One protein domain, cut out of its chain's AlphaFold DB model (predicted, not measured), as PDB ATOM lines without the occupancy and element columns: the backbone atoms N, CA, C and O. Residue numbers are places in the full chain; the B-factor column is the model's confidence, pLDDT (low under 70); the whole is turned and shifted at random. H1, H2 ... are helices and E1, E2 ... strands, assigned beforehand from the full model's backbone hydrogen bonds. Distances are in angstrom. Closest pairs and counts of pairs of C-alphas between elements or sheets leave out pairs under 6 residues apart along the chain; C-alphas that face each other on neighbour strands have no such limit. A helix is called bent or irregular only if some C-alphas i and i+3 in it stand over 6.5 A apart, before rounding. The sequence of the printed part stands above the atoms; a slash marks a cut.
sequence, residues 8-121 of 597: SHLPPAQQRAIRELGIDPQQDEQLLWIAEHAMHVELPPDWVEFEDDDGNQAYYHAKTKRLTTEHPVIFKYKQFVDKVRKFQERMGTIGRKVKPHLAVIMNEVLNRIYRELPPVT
ATOM      1  N   SER A   8     154.070 112.809 194.480       66.38
ATOM      2  CA  SER A   8     154.984 113.957 194.565       66.38
ATOM      3  C   SER A   8     156.425 113.668 194.116       66.38
ATOM      4  O   SER A   8     157.093 114.570 193.613       66.38
ATOM      5  N   HIS A   9     156.904 112.423 194.241       73.50
ATOM      6  CA  HIS A   9     158.280 112.042 193.888       73.50
ATOM      7  C   HIS A   9     158.530 111.870 192.377       73.50
ATOM      8  O   HIS A   9     159.680 111.713 191.965       73.50
ATOM      9  N   LEU A  10     157.478 111.867 191.551       76.44
ATOM     10  CA  LEU A  10     157.574 111.634 190.108       76.44
ATOM     11  C   LEU A  10     157.679 112.963 189.333       76.44
ATOM     12  O   LEU A  10     156.984 113.919 189.687       76.44
ATOM     13  N   PRO A  11     158.476 113.035 188.245       82.19
ATOM     14  CA  PRO A  11     158.591 114.223 187.398       82.19
ATOM     15  C   PRO A  11     157.228 114.782 186.941       82.19
ATOM     16  O   PRO A  11     156.349 113.995 186.576       82.19
ATOM     17  N   PRO A  12     157.039 116.116 186.853       79.56
ATOM     18  CA  PRO A  12     155.749 116.709 186.481       79.56
ATOM     19  C   PRO A  12     155.199 116.224 185.132       79.56
ATOM     20  O   PRO A  12     153.997 116.001 184.995       79.56
ATOM     21  N   ALA A  13     156.071 116.000 184.145       78.50
ATOM     22  CA  ALA A  13     155.689 115.441 182.848       78.50
ATOM     23  C   ALA A  13     155.238 113.968 182.949       78.50
ATOM     24  O   ALA A  13     154.254 113.585 182.318       78.50
ATOM     25  N   GLN A  14     155.859 113.161 183.818       80.56
ATOM     26  CA  GLN A  14     155.399 111.798 184.094       80.56
ATOM     27  C   GLN A  14     154.051 111.803 184.832       80.56
ATOM     28  O   GLN A  14     153.191 110.984 184.523       80.56
ATOM     29  N   GLN A  15     153.810 112.754 185.743       82.38
ATOM     30  CA  GLN A  15     152.496 112.920 186.380       82.38
ATOM     31  C   GLN A  15     151.395 113.286 185.368       82.38
ATOM     32  O   GLN A  15     150.283 112.769 185.482       82.38
ATOM     33  N   ARG A  16     151.686 114.140 184.370       82.50
ATOM     34  CA  ARG A  16     150.763 114.425 183.252       82.50
ATOM     35  C   ARG A  16     150.467 113.151 182.461       82.50
ATOM     36  O   ARG A  16     149.307 112.762 182.367       82.50
ATOM     37  N   ALA A  17     151.506 112.426 182.035       81.94
ATOM     38  CA  ALA A  17     151.361 111.158 181.319       81.94
ATOM     39  C   ALA A  17     150.562 110.099 182.110       81.94
ATOM     40  O   ALA A  17     149.748 109.392 181.527       81.94
ATOM     41  N   ILE A  18     150.729 110.000 183.436       85.62
ATOM     42  CA  ILE A  18     149.938 109.095 184.294       85.62
ATOM     43  C   ILE A  18     148.445 109.461 184.266       85.62
ATOM     44  O   ILE A  18     147.610 108.575 184.068       85.62
ATOM     45  N   ARG A  19     148.105 110.753 184.423       85.31
ATOM     46  CA  ARG A  19     146.712 111.239 184.368       85.31
ATOM     47  C   ARG A  19     146.098 111.019 182.989       85.31
ATOM     48  O   ARG A  19     144.986 110.514 182.894       85.31
ATOM     49  N   GLU A  20     146.833 111.351 181.931       84.38
ATOM     50  CA  GLU A  20     146.382 111.167 180.551       84.38
ATOM     51  C   GLU A  20     146.188 109.689 180.199       84.38
ATOM     52  O   GLU A  20     145.241 109.352 179.497       84.38
ATOM     53  N   LEU A  21     147.031 108.782 180.702       83.31
ATOM     54  CA  LEU A  21     146.905 107.342 180.451       83.31
ATOM     55  C   LEU A  21     145.871 106.631 181.339       83.31
ATOM     56  O   LEU A  21     145.566 105.469 181.066       83.31
ATOM     57  N   GLY A  22     145.336 107.284 182.378       84.88
ATOM     58  CA  GLY A  22     144.383 106.673 183.314       84.88
ATOM     59  C   GLY A  22     144.980 105.507 184.115       84.88
ATOM     60  O   GLY A  22     144.313 104.489 184.323       84.88
ATOM     61  N   ILE A  23     146.257 105.623 184.496       84.62
ATOM     62  CA  ILE A  23     146.998 104.620 185.278       84.62
ATOM     63  C   ILE A  23     146.856 104.951 186.768       84.62
ATOM     64  O   ILE A  23     147.274 106.024 187.195       84.62
ATOM     65  N   ASP A  24     146.331 104.019 187.566       84.12
ATOM     66  CA  ASP A  24     146.198 104.200 189.016       84.12
ATOM     67  C   ASP A  24     147.528 103.881 189.720       84.12
ATOM     68  O   ASP A  24     147.904 102.710 189.779       84.12
ATOM     69  N   PRO A  25     148.249 104.848 190.326       78.56
ATOM     70  CA  PRO A  25     149.627 104.632 190.796       78.56
ATOM     71  C   PRO A  25     149.781 103.536 191.859       78.56
ATOM     72  O   PRO A  25     150.862 102.974 192.018       78.56
ATOM     73  N   GLN A  26     148.705 103.247 192.597       74.88
ATOM     74  CA  GLN A  26     148.677 102.253 193.672       74.88
ATOM     75  C   GLN A  26     148.265 100.850 193.202       74.88
ATOM     76  O   GLN A  26     148.703  99.865 193.793       74.88
ATOM     77  N   GLN A  27     147.423 100.737 192.168       74.56
ATOM     78  CA  GLN A  27     146.990  99.437 191.626       74.56
ATOM     79  C   GLN A  27     147.896  98.982 190.475       74.56
ATOM     80  O   GLN A  27     148.260  97.810 190.379       74.56
ATOM     81  N   ASP A  28     148.308  99.940 189.648       78.38
ATOM     82  CA  ASP A  28     149.043  99.763 188.405       78.38
ATOM     83  C   ASP A  28     150.517 100.209 188.536       78.38
ATOM     84  O   ASP A  28     151.110 100.700 187.575       78.38
ATOM     85  N   GLU A  29     151.161 100.002 189.696       78.25
ATOM     86  CA  GLU A  29     152.600 100.288 189.914       78.25
ATOM     87  C   GLU A  29     153.472  99.689 188.785       78.25
ATOM     88  O   GLU A  29     154.381 100.321 188.247       78.25
ATOM     89  N   GLN A  30     153.119  98.481 188.335       73.88
ATOM     90  CA  GLN A  30     153.789  97.757 187.245       73.88
ATOM     91  C   GLN A  30     153.549  98.342 185.841       73.88
ATOM     92  O   GLN A  30     154.125  97.842 184.872       73.88
ATOM     93  N   LEU A  31     152.693  99.357 185.709       81.56
ATOM     94  CA  LEU A  31     152.422 100.096 184.475       81.56
ATOM     95  C   LEU A  31     153.028 101.510 184.500       81.56
ATOM     96  O   LEU A  31     153.021 102.167 183.465       81.56
ATOM     97  N   LEU A  32     153.611 101.970 185.615       81.44
ATOM     98  CA  LEU A  32     154.225 103.307 185.719       81.44
ATOM     99  C   LEU A  32     155.359 103.535 184.704       81.44
ATOM    100  O   LEU A  32     155.515 104.648 184.198       81.44
ATOM    101  N   TRP A  33     156.085 102.475 184.321       82.31
ATOM    102  CA  TRP A  33     157.078 102.532 183.239       82.31
ATOM    103  C   TRP A  33     156.450 102.876 181.878       82.31
ATOM    104  O   TRP A  33     157.132 103.417 181.018       82.31
ATOM    105  N   ILE A  34     155.158 102.593 181.653       81.12
ATOM    106  CA  ILE A  34     154.460 102.957 180.409       81.12
ATOM    107  C   ILE A  34     154.303 104.477 180.335       81.12
ATOM    108  O   ILE A  34     154.511 105.049 179.270       81.12
ATOM    109  N   ALA A  35     153.993 105.131 181.460       83.00
ATOM    110  CA  ALA A  35     153.932 106.589 181.537       83.00
ATOM    111  C   ALA A  35     155.323 107.233 181.418       83.00
ATOM    112  O   ALA A  35     155.475 108.223 180.707       83.00
ATOM    113  N   GLU A  36     156.346 106.635 182.039       81.38
ATOM    114  CA  GLU A  36     157.745 107.044 181.849       81.38
ATOM    115  C   GLU A  36     158.159 106.952 180.374       81.38
ATOM    116  O   GLU A  36     158.783 107.864 179.839       81.38
ATOM    117  N   HIS A  37     157.783 105.871 179.687       81.12
ATOM    118  CA  HIS A  37     158.125 105.680 178.283       81.12
ATOM    119  C   HIS A  37     157.334 106.622 177.370       81.12
ATOM    120  O   HIS A  37     157.920 107.210 176.472       81.12
ATOM    121  N   ALA A  38     156.037 106.831 177.627       80.00
ATOM    122  CA  ALA A  38     155.197 107.753 176.859       80.00
ATOM    123  C   ALA A  38     155.714 109.204 176.882       80.00
ATOM    124  O   ALA A  38     155.551 109.906 175.890       80.00
ATOM    125  N   MET A  39     156.376 109.623 177.968       77.31
ATOM    126  CA  MET A  39     157.035 110.932 178.098       77.31
ATOM    127  C   MET A  39     158.277 111.095 177.200       77.31
ATOM    128  O   MET A  39     158.618 112.214 176.836       77.31
ATOM    129  N   HIS A  40     158.960 110.001 176.846       76.88
ATOM    130  CA  HIS A  40     160.193 110.017 176.043       76.88
ATOM    131  C   HIS A  40     159.963 109.687 174.557       76.88
ATOM    132  O   HIS A  40     160.923 109.540 173.801       76.88
ATOM    133  N   VAL A  41     158.711 109.497 174.134       81.31
ATOM    134  CA  VAL A  41     158.385 109.104 172.758       81.31
ATOM    135  C   VAL A  41     158.322 110.334 171.868       81.31
ATOM    136  O   VAL A  41     157.423 111.158 172.005       81.31
ATOM    137  N   GLU A  42     159.247 110.404 170.916       79.00
ATOM    138  CA  GLU A  42     159.259 111.426 169.874       79.00
ATOM    139  C   GLU A  42     158.000 111.360 168.991       79.00
ATOM    140  O   GLU A  42     157.403 110.300 168.753       79.00
ATOM    141  N   LEU A  43     157.610 112.524 168.471       81.62
ATOM    142  CA  LEU A  43     156.501 112.661 167.535       81.62
ATOM    143  C   LEU A  43     156.788 111.898 166.230       81.62
ATOM    144  O   LEU A  43     157.893 111.986 165.692       81.62
ATOM    145  N   PRO A  44     155.805 111.178 165.652       84.50
ATOM    146  CA  PRO A  44     155.987 110.566 164.340       84.50
ATOM    147  C   PRO A  44     156.241 111.653 163.278       84.50
ATOM    148  O   PRO A  44     155.600 112.699 163.345       84.50
ATOM    149  N   PRO A  45     157.054 111.401 162.235       82.19
ATOM    150  CA  PRO A  45     157.614 112.438 161.347       82.19
ATOM    151  C   PRO A  45     156.605 113.243 160.506       82.19
ATOM    152  O   PRO A  45     156.993 114.172 159.806       82.19
ATOM    153  N   ASP A  46     155.317 112.895 160.553       88.12
ATOM    154  CA  ASP A  46     154.232 113.634 159.899       88.12
ATOM    155  C   ASP A  46     153.432 114.534 160.866       88.12
ATOM    156  O   ASP A  46     152.404 115.096 160.463       88.12
ATOM    157  N   TRP A  47     153.855 114.624 162.130       89.25
ATOM    158  CA  TRP A  47     153.256 115.430 163.192       89.25
ATOM    159  C   TRP A  47     154.220 116.524 163.644       89.25
ATOM    160  O   TRP A  47     155.414 116.288 163.792       89.25
ATOM    161  N   VAL A  48     153.673 117.712 163.871       89.06
ATOM    162  CA  VAL A  48     154.385 118.901 164.338       89.06
ATOM    163  C   VAL A  48     153.699 119.385 165.608       89.06
ATOM    164  O   VAL A  48     152.472 119.477 165.651       89.06
ATOM    165  N   GLU A  49     154.488 119.660 166.637       89.81
ATOM    166  CA  GLU A  49     154.036 120.333 167.853       89.81
ATOM    167  C   GLU A  49     154.032 121.845 167.628       89.81
ATOM    168  O   GLU A  49     154.956 122.387 167.018       89.81
ATOM    169  N   PHE A  50     152.991 122.517 168.105       87.38
ATOM    170  CA  PHE A  50     152.934 123.970 168.184       87.38
ATOM    171  C   PHE A  50     152.230 124.387 169.476       87.38
ATOM    172  O   PHE A  50     151.472 123.615 170.064       87.38
ATOM    173  N   GLU A  51     152.495 125.610 169.916       89.44
ATOM    174  CA  GLU A  51     151.789 126.236 171.031       89.44
ATOM    175  C   GLU A  51     150.652 127.086 170.455       89.44
ATOM    176  O   GLU A  51     150.868 127.862 169.523       89.44
ATOM    177  N   ASP A  52     149.438 126.880 170.962       88.25
ATOM    178  CA  ASP A  52     148.263 127.691 170.625       88.25
ATOM    179  C   ASP A  52     148.347 129.075 171.299       88.25
ATOM    180  O   ASP A  52     149.132 129.260 172.233       88.25
ATOM    181  N   ASP A  53     147.508 130.034 170.894       86.75
ATOM    182  CA  ASP A  53     147.522 131.406 171.444       86.75
ATOM    183  C   ASP A  53     147.269 131.441 172.974       86.75
ATOM    184  O   ASP A  53     147.731 132.346 173.672       86.75
ATOM    185  N   ASP A  54     146.599 130.415 173.515       82.50
ATOM    186  CA  ASP A  54     146.374 130.191 174.953       82.50
ATOM    187  C   ASP A  54     147.585 129.571 175.700       82.50
ATOM    188  O   ASP A  54     147.493 129.258 176.890       82.50
ATOM    189  N   GLY A  55     148.714 129.329 175.023       82.44
ATOM    190  CA  GLY A  55     149.903 128.670 175.588       82.44
ATOM    191  C   GLY A  55     149.750 127.157 175.807       82.44
ATOM    192  O   GLY A  55     150.522 126.550 176.554       82.44
ATOM    193  N   ASN A  56     148.745 126.535 175.186       84.62
ATOM    194  CA  ASN A  56     148.515 125.092 175.251       84.62
ATOM    195  C   ASN A  56     149.269 124.369 174.126       84.62
ATOM    196  O   ASN A  56     149.206 124.777 172.968       84.62
ATOM    197  N   GLN A  57     149.934 123.255 174.448       84.81
ATOM    198  CA  GLN A  57     150.574 122.396 173.446       84.81
ATOM    199  C   GLN A  57     149.513 121.687 172.596       84.81
ATOM    200  O   GLN A  57     148.613 121.027 173.124       84.81
ATOM    201  N   ALA A  58     149.644 121.786 171.277       86.56
ATOM    202  CA  ALA A  58     148.765 121.147 170.314       86.56
ATOM    203  C   ALA A  58     149.562 120.481 169.183       86.56
ATOM    204  O   ALA A  58     150.661 120.896 168.810       86.56
ATOM    205  N   TYR A  59     149.000 119.411 168.622       88.94
ATOM    206  CA  TYR A  59     149.678 118.561 167.650       88.94
ATOM    207  C   TYR A  59     148.969 118.623 166.300       88.94
ATOM    208  O   TYR A  59     147.795 118.265 166.172       88.94
ATOM    209  N   TYR A  60     149.696 119.050 165.271       89.19
ATOM    210  CA  TYR A  60     149.200 119.169 163.906       89.19
ATOM    211  C   TYR A  60     149.802 118.102 162.989       89.19
ATOM    212  O   TYR A  60     151.017 117.978 162.849       89.19
ATOM    213  N   HIS A  61     148.950 117.343 162.305       89.31
ATOM    214  CA  HIS A  61     149.371 116.329 161.346       89.31
ATOM    215  C   HIS A  61     149.419 116.902 159.923       89.31
ATOM    216  O   HIS A  61     148.392 117.015 159.246       89.31
ATOM    217  N   ALA A  62     150.627 117.180 159.427       87.94
ATOM    218  CA  ALA A  62     150.874 117.915 158.183       87.94
ATOM    219  C   ALA A  62     150.152 117.347 156.943       87.94
ATOM    220  O   ALA A  62     149.626 118.104 156.127       87.94
ATOM    221  N   LYS A  63     150.084 116.014 156.806       87.75
ATOM    222  CA  LYS A  63     149.452 115.343 155.650       87.75
ATOM    223  C   LYS A  63     147.926 115.295 155.719       87.75
ATOM    224  O   LYS A  63     147.272 115.371 154.685       87.75
ATOM    225  N   THR A  64     147.356 115.120 156.912       89.44
ATOM    226  CA  THR A  64     145.899 114.934 157.082       89.44
ATOM    227  C   THR A  64     145.173 116.204 157.514       89.44
ATOM    228  O   THR A  64     143.946 116.194 157.585       89.44
ATOM    229  N   LYS A  65     145.919 117.285 157.791       91.00
ATOM    230  CA  LYS A  65     145.425 118.566 158.318       91.00
ATOM    231  C   LYS A  65     144.597 118.411 159.600       91.00
ATOM    232  O   LYS A  65     143.659 119.165 159.838       91.00
ATOM    233  N   ARG A  66     144.917 117.395 160.407       87.44
ATOM    234  CA  ARG A  66     144.250 117.132 161.686       87.44
ATOM    235  C   ARG A  66     144.979 117.845 162.810       87.44
ATOM    236  O   ARG A  66     146.196 117.735 162.907       87.44
ATOM    237  N   LEU A  67     144.201 118.508 163.652       89.12
ATOM    238  CA  LEU A  67     144.626 119.107 164.906       89.12
ATOM    239  C   LEU A  67     144.157 118.216 166.063       89.12
ATOM    240  O   LEU A  67     142.994 117.808 166.078       89.12
ATOM    241  N   THR A  68     145.036 117.909 167.015       86.62
ATOM    242  CA  THR A  68     144.678 117.228 168.268       86.62
ATOM    243  C   THR A  68     145.402 117.852 169.454       86.62
ATOM    244  O   THR A  68     146.611 118.037 169.409       86.62
ATOM    245  N   THR A  69     144.674 118.117 170.538       85.31
ATOM    246  CA  THR A  69     145.242 118.593 171.812       85.31
ATOM    247  C   THR A  69     145.995 117.482 172.557       85.31
ATOM    248  O   THR A  69     146.957 117.742 173.264       85.31
ATOM    249  N   GLU A  70     145.600 116.215 172.375       81.88
ATOM    250  CA  GLU A  70     146.339 115.063 172.912       81.88
ATOM    251  C   GLU A  70     147.472 114.621 171.973       81.88
ATOM    252  O   GLU A  70     147.317 114.625 170.746       81.88
ATOM    253  N   HIS A  71     148.580 114.142 172.550       79.00
ATOM    254  CA  HIS A  71     149.705 113.591 171.792       79.00
ATOM    255  C   HIS A  71     149.274 112.335 170.997       79.00
ATOM    256  O   HIS A  71     148.731 111.383 171.572       79.00
ATOM    257  N   PRO A  72     149.557 112.246 169.682       79.31
ATOM    258  CA  PRO A  72     148.993 111.224 168.791       79.31
ATOM    259  C   PRO A  72     149.390 109.780 169.135       79.31
ATOM    260  O   PRO A  72     148.731 108.826 168.704       79.31
ATOM    261  N   VAL A  73     150.466 109.585 169.903       78.56
ATOM    262  CA  VAL A  73     150.899 108.254 170.353       78.56
ATOM    263  C   VAL A  73     150.240 107.853 171.682       78.56
ATOM    264  O   VAL A  73     150.054 106.658 171.921       78.56
ATOM    265  N   ILE A  74     149.783 108.805 172.507       82.81
ATOM    266  CA  ILE A  74     149.160 108.524 173.816       82.81
ATOM    267  C   ILE A  74     147.882 107.696 173.663       82.81
ATOM    268  O   ILE A  74     147.682 106.750 174.420       82.81
ATOM    269  N   PHE A  75     147.086 107.906 172.609       79.50
ATOM    270  CA  PHE A  75     145.934 107.043 172.306       79.50
ATOM    271  C   PHE A  75     146.310 105.554 172.132       79.50
ATOM    272  O   PHE A  75     145.566 104.663 172.551       79.50
ATOM    273  N   LYS A  76     147.486 105.251 171.560       79.25
ATOM    274  CA  LYS A  76     147.979 103.866 171.437       79.25
ATOM    275  C   LYS A  76     148.398 103.300 172.795       79.25
ATOM    276  O   LYS A  76     148.164 102.116 173.039       79.25
ATOM    277  N   TYR A  77     148.972 104.129 173.667       81.19
ATOM    278  CA  TYR A  77     149.333 103.751 175.033       81.19
ATOM    279  C   TYR A  77     148.100 103.559 175.932       81.19
ATOM    280  O   TYR A  77     148.034 102.527 176.595       81.19
ATOM    281  N   LYS A  78     147.074 104.423 175.859       83.38
ATOM    282  CA  LYS A  78     145.748 104.223 176.492       83.38
ATOM    283  C   LYS A  78     145.176 102.844 176.135       83.38
ATOM    284  O   LYS A  78     144.972 101.994 177.000       83.38
ATOM    285  N   GLN A  79     145.066 102.546 174.834       80.19
ATOM    286  CA  GLN A  79     144.623 101.226 174.366       80.19
ATOM    287  C   GLN A  79     145.517 100.062 174.819       80.19
ATOM    288  O   GLN A  79     145.067  98.913 174.824       80.19
ATOM    289  N   PHE A  80     146.801 100.305 175.079       76.62
ATOM    290  CA  PHE A  80     147.725  99.281 175.548       76.62
ATOM    291  C   PHE A  80     147.516  98.994 177.039       76.62
ATOM    292  O   PHE A  80     147.366  97.824 177.392       76.62
ATOM    293  N   VAL A  81     147.395 100.035 177.869       82.69
ATOM    294  CA  VAL A  81     147.014  99.949 179.291       82.69
ATOM    295  C   VAL A  81     145.698  99.183 179.437       82.69
ATOM    296  O   VAL A  81     145.677  98.159 180.115       82.69
ATOM    297  N   ASP A  82     144.651  99.548 178.687       81.56
ATOM    298  CA  ASP A  82     143.360  98.837 178.684       81.56
ATOM    299  C   ASP A  82     143.490  97.340 178.371       81.56
ATOM    300  O   ASP A  82     142.835  96.493 178.985       81.56
ATOM    301  N   LYS A  83     144.319  96.986 177.378       76.94
ATOM    302  CA  LYS A  83     144.543  95.588 176.972       76.94
ATOM    303  C   LYS A  83     145.336  94.816 178.024       76.94
ATOM    304  O   LYS A  83     145.108  93.615 178.169       76.94
ATOM    305  N   VAL A  84     146.243  95.478 178.743       75.06
ATOM    306  CA  VAL A  84     146.982  94.886 179.866       75.06
ATOM    307  C   VAL A  84     146.064  94.715 181.079       75.06
ATOM    308  O   VAL A  84     146.016  93.608 181.609       75.06
ATOM    309  N   ARG A  85     145.253  95.718 181.443       77.81
ATOM    310  CA  ARG A  85     144.268  95.646 182.538       77.81
ATOM    311  C   ARG A  85     143.246  94.525 182.298       77.81
ATOM    312  O   ARG A  85     143.210  93.560 183.059       77.81
ATOM    313  N   LYS A  86     142.588  94.502 181.129       77.81
ATOM    314  CA  LYS A  86     141.683  93.409 180.696       77.81
ATOM    315  C   LYS A  86     142.352  92.034 180.609       77.81
ATOM    316  O   LYS A  86     141.675  91.005 180.585       77.81
ATOM    317  N   PHE A  87     143.677  91.968 180.485       68.81
ATOM    318  CA  PHE A  87     144.419  90.708 180.559       68.81
ATOM    319  C   PHE A  87     144.694  90.298 182.015       68.81
ATOM    320  O   PHE A  87     144.512  89.130 182.355       68.81
ATOM    321  N   GLN A  88     145.083  91.238 182.882       72.25
ATOM    322  CA  GLN A  88     145.304  90.998 184.310       72.25
ATOM    323  C   GLN A  88     144.015  90.586 185.039       72.25
ATOM    324  O   GLN A  88     144.058  89.657 185.848       72.25
ATOM    325  N   GLU A  89     142.878  91.207 184.697       75.38
ATOM    326  CA  GLU A  89     141.524  90.827 185.131       75.38
ATOM    327  C   GLU A  89     141.244  89.348 184.820       75.38
ATOM    328  O   GLU A  89     141.065  88.534 185.725       75.38
ATOM    329  N   ARG A  90     141.309  88.964 183.535       66.94
ATOM    330  CA  ARG A  90     141.057  87.583 183.072       66.94
ATOM    331  C   ARG A  90     142.015  86.543 183.653       66.94
ATOM    332  O   ARG A  90     141.685  85.359 183.672       66.94
ATOM    333  N   MET A  91     143.202  86.954 184.094       54.59
ATOM    334  CA  MET A  91     144.209  86.070 184.684       54.59
ATOM    335  C   MET A  91     144.176  86.032 186.219       54.59
ATOM    336  O   MET A  91     144.933  85.251 186.810       54.59
ATOM    337  N   GLY A  92     143.326  86.846 186.859       62.12
ATOM    338  CA  GLY A  92     143.226  86.960 188.317       62.12
ATOM    339  C   GLY A  92     144.524  87.435 188.977       62.12
ATOM    340  O   GLY A  92     144.854  86.988 190.075       62.12
ATOM    341  N   THR A  93     145.315  88.262 188.281       58.06
ATOM    342  CA  THR A  93     146.636  88.725 188.751       58.06
ATOM    343  C   THR A  93     146.626  90.106 189.396       58.06
ATOM    344  O   THR A  93     147.662  90.522 189.908       58.06
ATOM    345  N   ILE A  94     145.486  90.800 189.415       50.34
ATOM    346  CA  ILE A  94     145.326  92.067 190.144       50.34
ATOM    347  C   ILE A  94     145.661  91.816 191.624       50.34
ATOM    348  O   ILE A  94     145.096  90.921 192.255       50.34
ATOM    349  N   GLY A  95     146.655  92.537 192.150       53.47
ATOM    350  CA  GLY A  95     147.139  92.392 193.529       53.47
ATOM    351  C   GLY A  95     147.882  91.086 193.871       53.47
ATOM    352  O   GLY A  95     148.163  90.849 195.044       53.47
ATOM    353  N   ARG A  96     148.223  90.213 192.906       56.38
ATOM    354  CA  ARG A  96     148.934  88.939 193.171       56.38
ATOM    355  C   ARG A  96     150.260  88.837 192.416       56.38
ATOM    356  O   ARG A  96     150.376  89.280 191.278       56.38
ATOM    357  N   LYS A  97     151.260  88.185 193.037       55.75
ATOM    358  CA  LYS A  97     152.599  87.959 192.452       55.75
ATOM    359  C   LYS A  97     152.481  87.414 191.023       55.75
ATOM    360  O   LYS A  97     151.937  86.330 190.798       55.75
ATOM    361  N   VAL A  98     153.000  88.179 190.064       54.97
ATOM    362  CA  VAL A  98     152.875  87.900 188.630       54.97
ATOM    363  C   VAL A  98     153.507  86.552 188.289       54.97
ATOM    364  O   VAL A  98     154.687  86.312 188.538       54.97
ATOM    365  N   LYS A  99     152.718  85.653 187.684       58.06
ATOM    366  CA  LYS A  99     153.201  84.337 187.234       58.06
ATOM    367  C   LYS A  99     154.364  84.536 186.243       58.06
ATOM    368  O   LYS A  99     154.219  85.345 185.326       58.06
ATOM    369  N   PRO A 100     155.464  83.761 186.315       62.88
ATOM    370  CA  PRO A 100     156.669  84.003 185.507       62.88
ATOM    371  C   PRO A 100     156.429  83.961 183.988       62.88
ATOM    372  O   PRO A 100     157.164  84.580 183.222       62.88
ATOM    373  N   HIS A 101     155.367  83.293 183.519       54.62
ATOM    374  CA  HIS A 101     154.952  83.377 182.115       54.62
ATOM    375  C   HIS A 101     154.534  84.805 181.709       54.62
ATOM    376  O   HIS A 101     154.870  85.233 180.604       54.62
ATOM    377  N   LEU A 102     153.815  85.541 182.556       61.34
ATOM    378  CA  LEU A 102     153.331  86.881 182.224       61.34
ATOM    379  C   LEU A 102     154.491  87.883 182.139       61.34
ATOM    380  O   LEU A 102     154.553  88.628 181.168       61.34
ATOM    381  N   ALA A 103     155.486  87.788 183.027       65.19
ATOM    382  CA  ALA A 103     156.736  88.542 182.889       65.19
ATOM    383  C   ALA A 103     157.424  88.288 181.528       65.19
ATOM    384  O   ALA A 103     157.885  89.224 180.880       65.19
ATOM    385  N   VAL A 104     157.423  87.042 181.031       66.25
ATOM    386  CA  VAL A 104     157.938  86.716 179.686       66.25
ATOM    387  C   VAL A 104     157.082  87.324 178.566       66.25
ATOM    388  O   VAL A 104     157.650  87.790 177.584       66.25
ATOM    389  N   ILE A 105     155.747  87.361 178.691       65.00
ATOM    390  CA  ILE A 105     154.878  88.025 177.698       65.00
ATOM    391  C   ILE A 105     155.143  89.535 177.688       65.00
ATOM    392  O   ILE A 105     155.345  90.097 176.617       65.00
ATOM    393  N   MET A 106     155.183  90.181 178.858       64.06
ATOM    394  CA  MET A 106     155.468  91.614 178.978       64.06
ATOM    395  C   MET A 106     156.844  91.951 178.395       64.06
ATOM    396  O   MET A 106     156.957  92.897 177.624       64.06
ATOM    397  N   ASN A 107     157.859  91.123 178.652       69.56
ATOM    398  CA  ASN A 107     159.187  91.284 178.063       69.56
ATOM    399  C   ASN A 107     159.191  91.055 176.529       69.56
ATOM    400  O   ASN A 107     159.866  91.778 175.802       69.56
ATOM    401  N   GLU A 108     158.416  90.104 175.987       66.81
ATOM    402  CA  GLU A 108     158.288  89.879 174.527       66.81
ATOM    403  C   GLU A 108     157.482  91.007 173.829       66.81
ATOM    404  O   GLU A 108     157.715  91.279 172.651       66.81
ATOM    405  N   VAL A 109     156.597  91.713 174.552       63.34
ATOM    406  CA  VAL A 109     155.947  92.965 174.103       63.34
ATOM    407  C   VAL A 109     156.928  94.143 174.137       63.34
ATOM    408  O   VAL A 109     157.112  94.806 173.118       63.34
ATOM    409  N   LEU A 110     157.601  94.367 175.270       63.44
ATOM    410  CA  LEU A 110     158.622  95.407 175.454       63.44
ATOM    411  C   LEU A 110     159.701  95.335 174.368       63.44
ATOM    412  O   LEU A 110     159.947  96.311 173.667       63.44
ATOM    413  N   ASN A 111     160.278  94.151 174.137       66.62
ATOM    414  CA  ASN A 111     161.296  93.940 173.101       66.62
ATOM    415  C   ASN A 111     160.794  94.145 171.660       66.62
ATOM    416  O   ASN A 111     161.615  94.212 170.747       66.62
ATOM    417  N   ARG A 112     159.477  94.204 171.422       65.94
ATOM    418  CA  ARG A 112     158.919  94.613 170.122       65.94
ATOM    419  C   ARG A 112     158.811  96.127 170.008       65.94
ATOM    420  O   ARG A 112     159.176  96.651 168.962       65.94
ATOM    421  N   ILE A 113     158.400  96.801 171.083       56.06
ATOM    422  CA  ILE A 113     158.355  98.268 171.169       56.06
ATOM    423  C   ILE A 113     159.769  98.846 170.990       56.06
ATOM    424  O   ILE A 113     159.973  99.649 170.089       56.06
ATOM    425  N   TYR A 114     160.773  98.314 171.701       60.44
ATOM    426  CA  TYR A 114     162.201  98.659 171.531       60.44
ATOM    427  C   TYR A 114     162.795  98.356 170.138       60.44
ATOM    428  O   TYR A 114     163.970  98.615 169.897       60.44
ATOM    429  N   ARG A 115     162.028  97.741 169.233       65.62
ATOM    430  CA  ARG A 115     162.431  97.438 167.850       65.62
ATOM    431  C   ARG A 115     161.504  98.085 166.820       65.62
ATOM    432  O   ARG A 115     161.518  97.660 165.670       65.62
ATOM    433  N   GLU A 116     160.650  99.013 167.258       52.97
ATOM    434  CA  GLU A 116     159.618  99.689 166.454       52.97
ATOM    435  C   GLU A 116     158.668  98.729 165.710       52.97
ATOM    436  O   GLU A 116     157.937  99.100 164.791       52.97
ATOM    437  N   LEU A 117     158.629  97.462 166.132       58.19
ATOM    438  CA  LEU A 117     157.728  96.471 165.570       58.19
ATOM    439  C   LEU A 117     156.311  96.770 166.071       58.19
ATOM    440  O   LEU A 117     156.138  97.060 167.259       58.19
ATOM    441  N   PRO A 118     155.280  96.650 165.210       53.56
ATOM    442  CA  PRO A 118     153.915  97.004 165.577       53.56
ATOM    443  C   PRO A 118     153.502  96.275 166.865       53.56
ATOM    444  O   PRO A 118     153.755  95.069 166.974       53.56
ATOM    445  N   PRO A 119     152.889  96.969 167.846       51.34
ATOM    446  CA  PRO A 119     152.612  96.412 169.164       51.34
ATOM    447  C   PRO A 119     151.604  95.266 169.055       51.34
ATOM    448  O   PRO A 119     150.388  95.452 168.982       51.34
ATOM    449  N   VAL A 120     152.132  94.045 169.020       61.66
ATOM    450  CA  VAL A 120     151.335  92.825 168.941       61.66
ATOM    451  C   VAL A 120     150.706  92.570 170.304       61.66
ATOM    452  O   VAL A 120     151.411  92.512 171.311       61.66
ATOM    453  N   THR A 121     149.385  92.387 170.337       62.47
ATOM    454  CA  THR A 121     148.666  92.172 171.598       62.47
ATOM    455  C   THR A 121     149.207  90.943 172.343       62.47
ATOM    456  O   THR A 121     149.585  89.948 171.705       62.47
TER     457      THR A 121
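This is residues 8 to 121 of the 597 residues of the protein "WW domain-containing protein" of Symbiodinium microadriaticum (UniProt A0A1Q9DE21). A small three-stranded sheet, E1 to E3, makes one end of the domain, and a cluster of helices makes the rest: H1 and H2 pack on the first part of the long helix H3, and H4 folds back beside H3 with a gap between them. The printed part has 114 residues, with four named helices and three named strands in the order H1, H2, E1, E2, E3, H3, H4; the sheet runs E1, E2, E3, all antiparallel. The class is mostly helix. The whole is only just compact, close to loose, with a radius of gyration of the C-alphas of 15.9 A and spans of 49 by 34 by 21 A.

H1, residues 12 to 21, begins at C-alpha 12 (155.749, 116.709, 186.481) and is 14.2 A long. H2, residues 29 to 39, is 16.5 A long and irregular: C-alphas 30 and 33 are 7.0 A apart. E1, residues 47 to 51, E2, residues 57 to 61, and E3, residues 66 to 68, measure 13.4, 13.6 and 6.6 A. H3, residues 74 to 91, spans 25.4 A. H4, residues 100 to 113, spans 20.3 A and ends at C-alpha 113 (158.355, 98.268, 171.169).

H1 and H2 touch, only just about perpendicular at 70.2 degrees; their closest C-alphas, of Ala 17 and Ala 35, are 5.2 A apart. With residues 74 to 81 alone, H3 touches H1 at a steep tilt of 62 degrees, the same way, closest at the C-alphas of Leu 21 and Lys 78, 5.2 A, and H2 at a shallow tilt of 14 degrees, opposite ways, closest at the C-alphas of Ala 38 and Ile 74, 6.8 A. The helix packing is mostly crossed, but only just, with 1 of these 3 pairs at a shallow tilt. H3 and H4 are apart. E1, E2 and E3 form a meander, each strand the antiparallel neighbour of the one before, with hairpins E1 and E2, E2 and E3; N 48 and O 60 are 2.9 A apart, N 61 and O 66 2.8 A, both within hydrogen-bond range. No helix is on the sheet. Every O i to N i+4 pair is within hydrogen-bond range in H1, against 4 of 7 in H2, 13 of 14 in H3 and 9 of 10 in H4.

The two C-alphas farthest apart, of Asp 53 and Pro 100, are 50.3 A apart. The printed part has no cut, and no link is long. The mean pLDDT of the printed part is 75.9; residues 8, 87 and 90 to 121 are under 70.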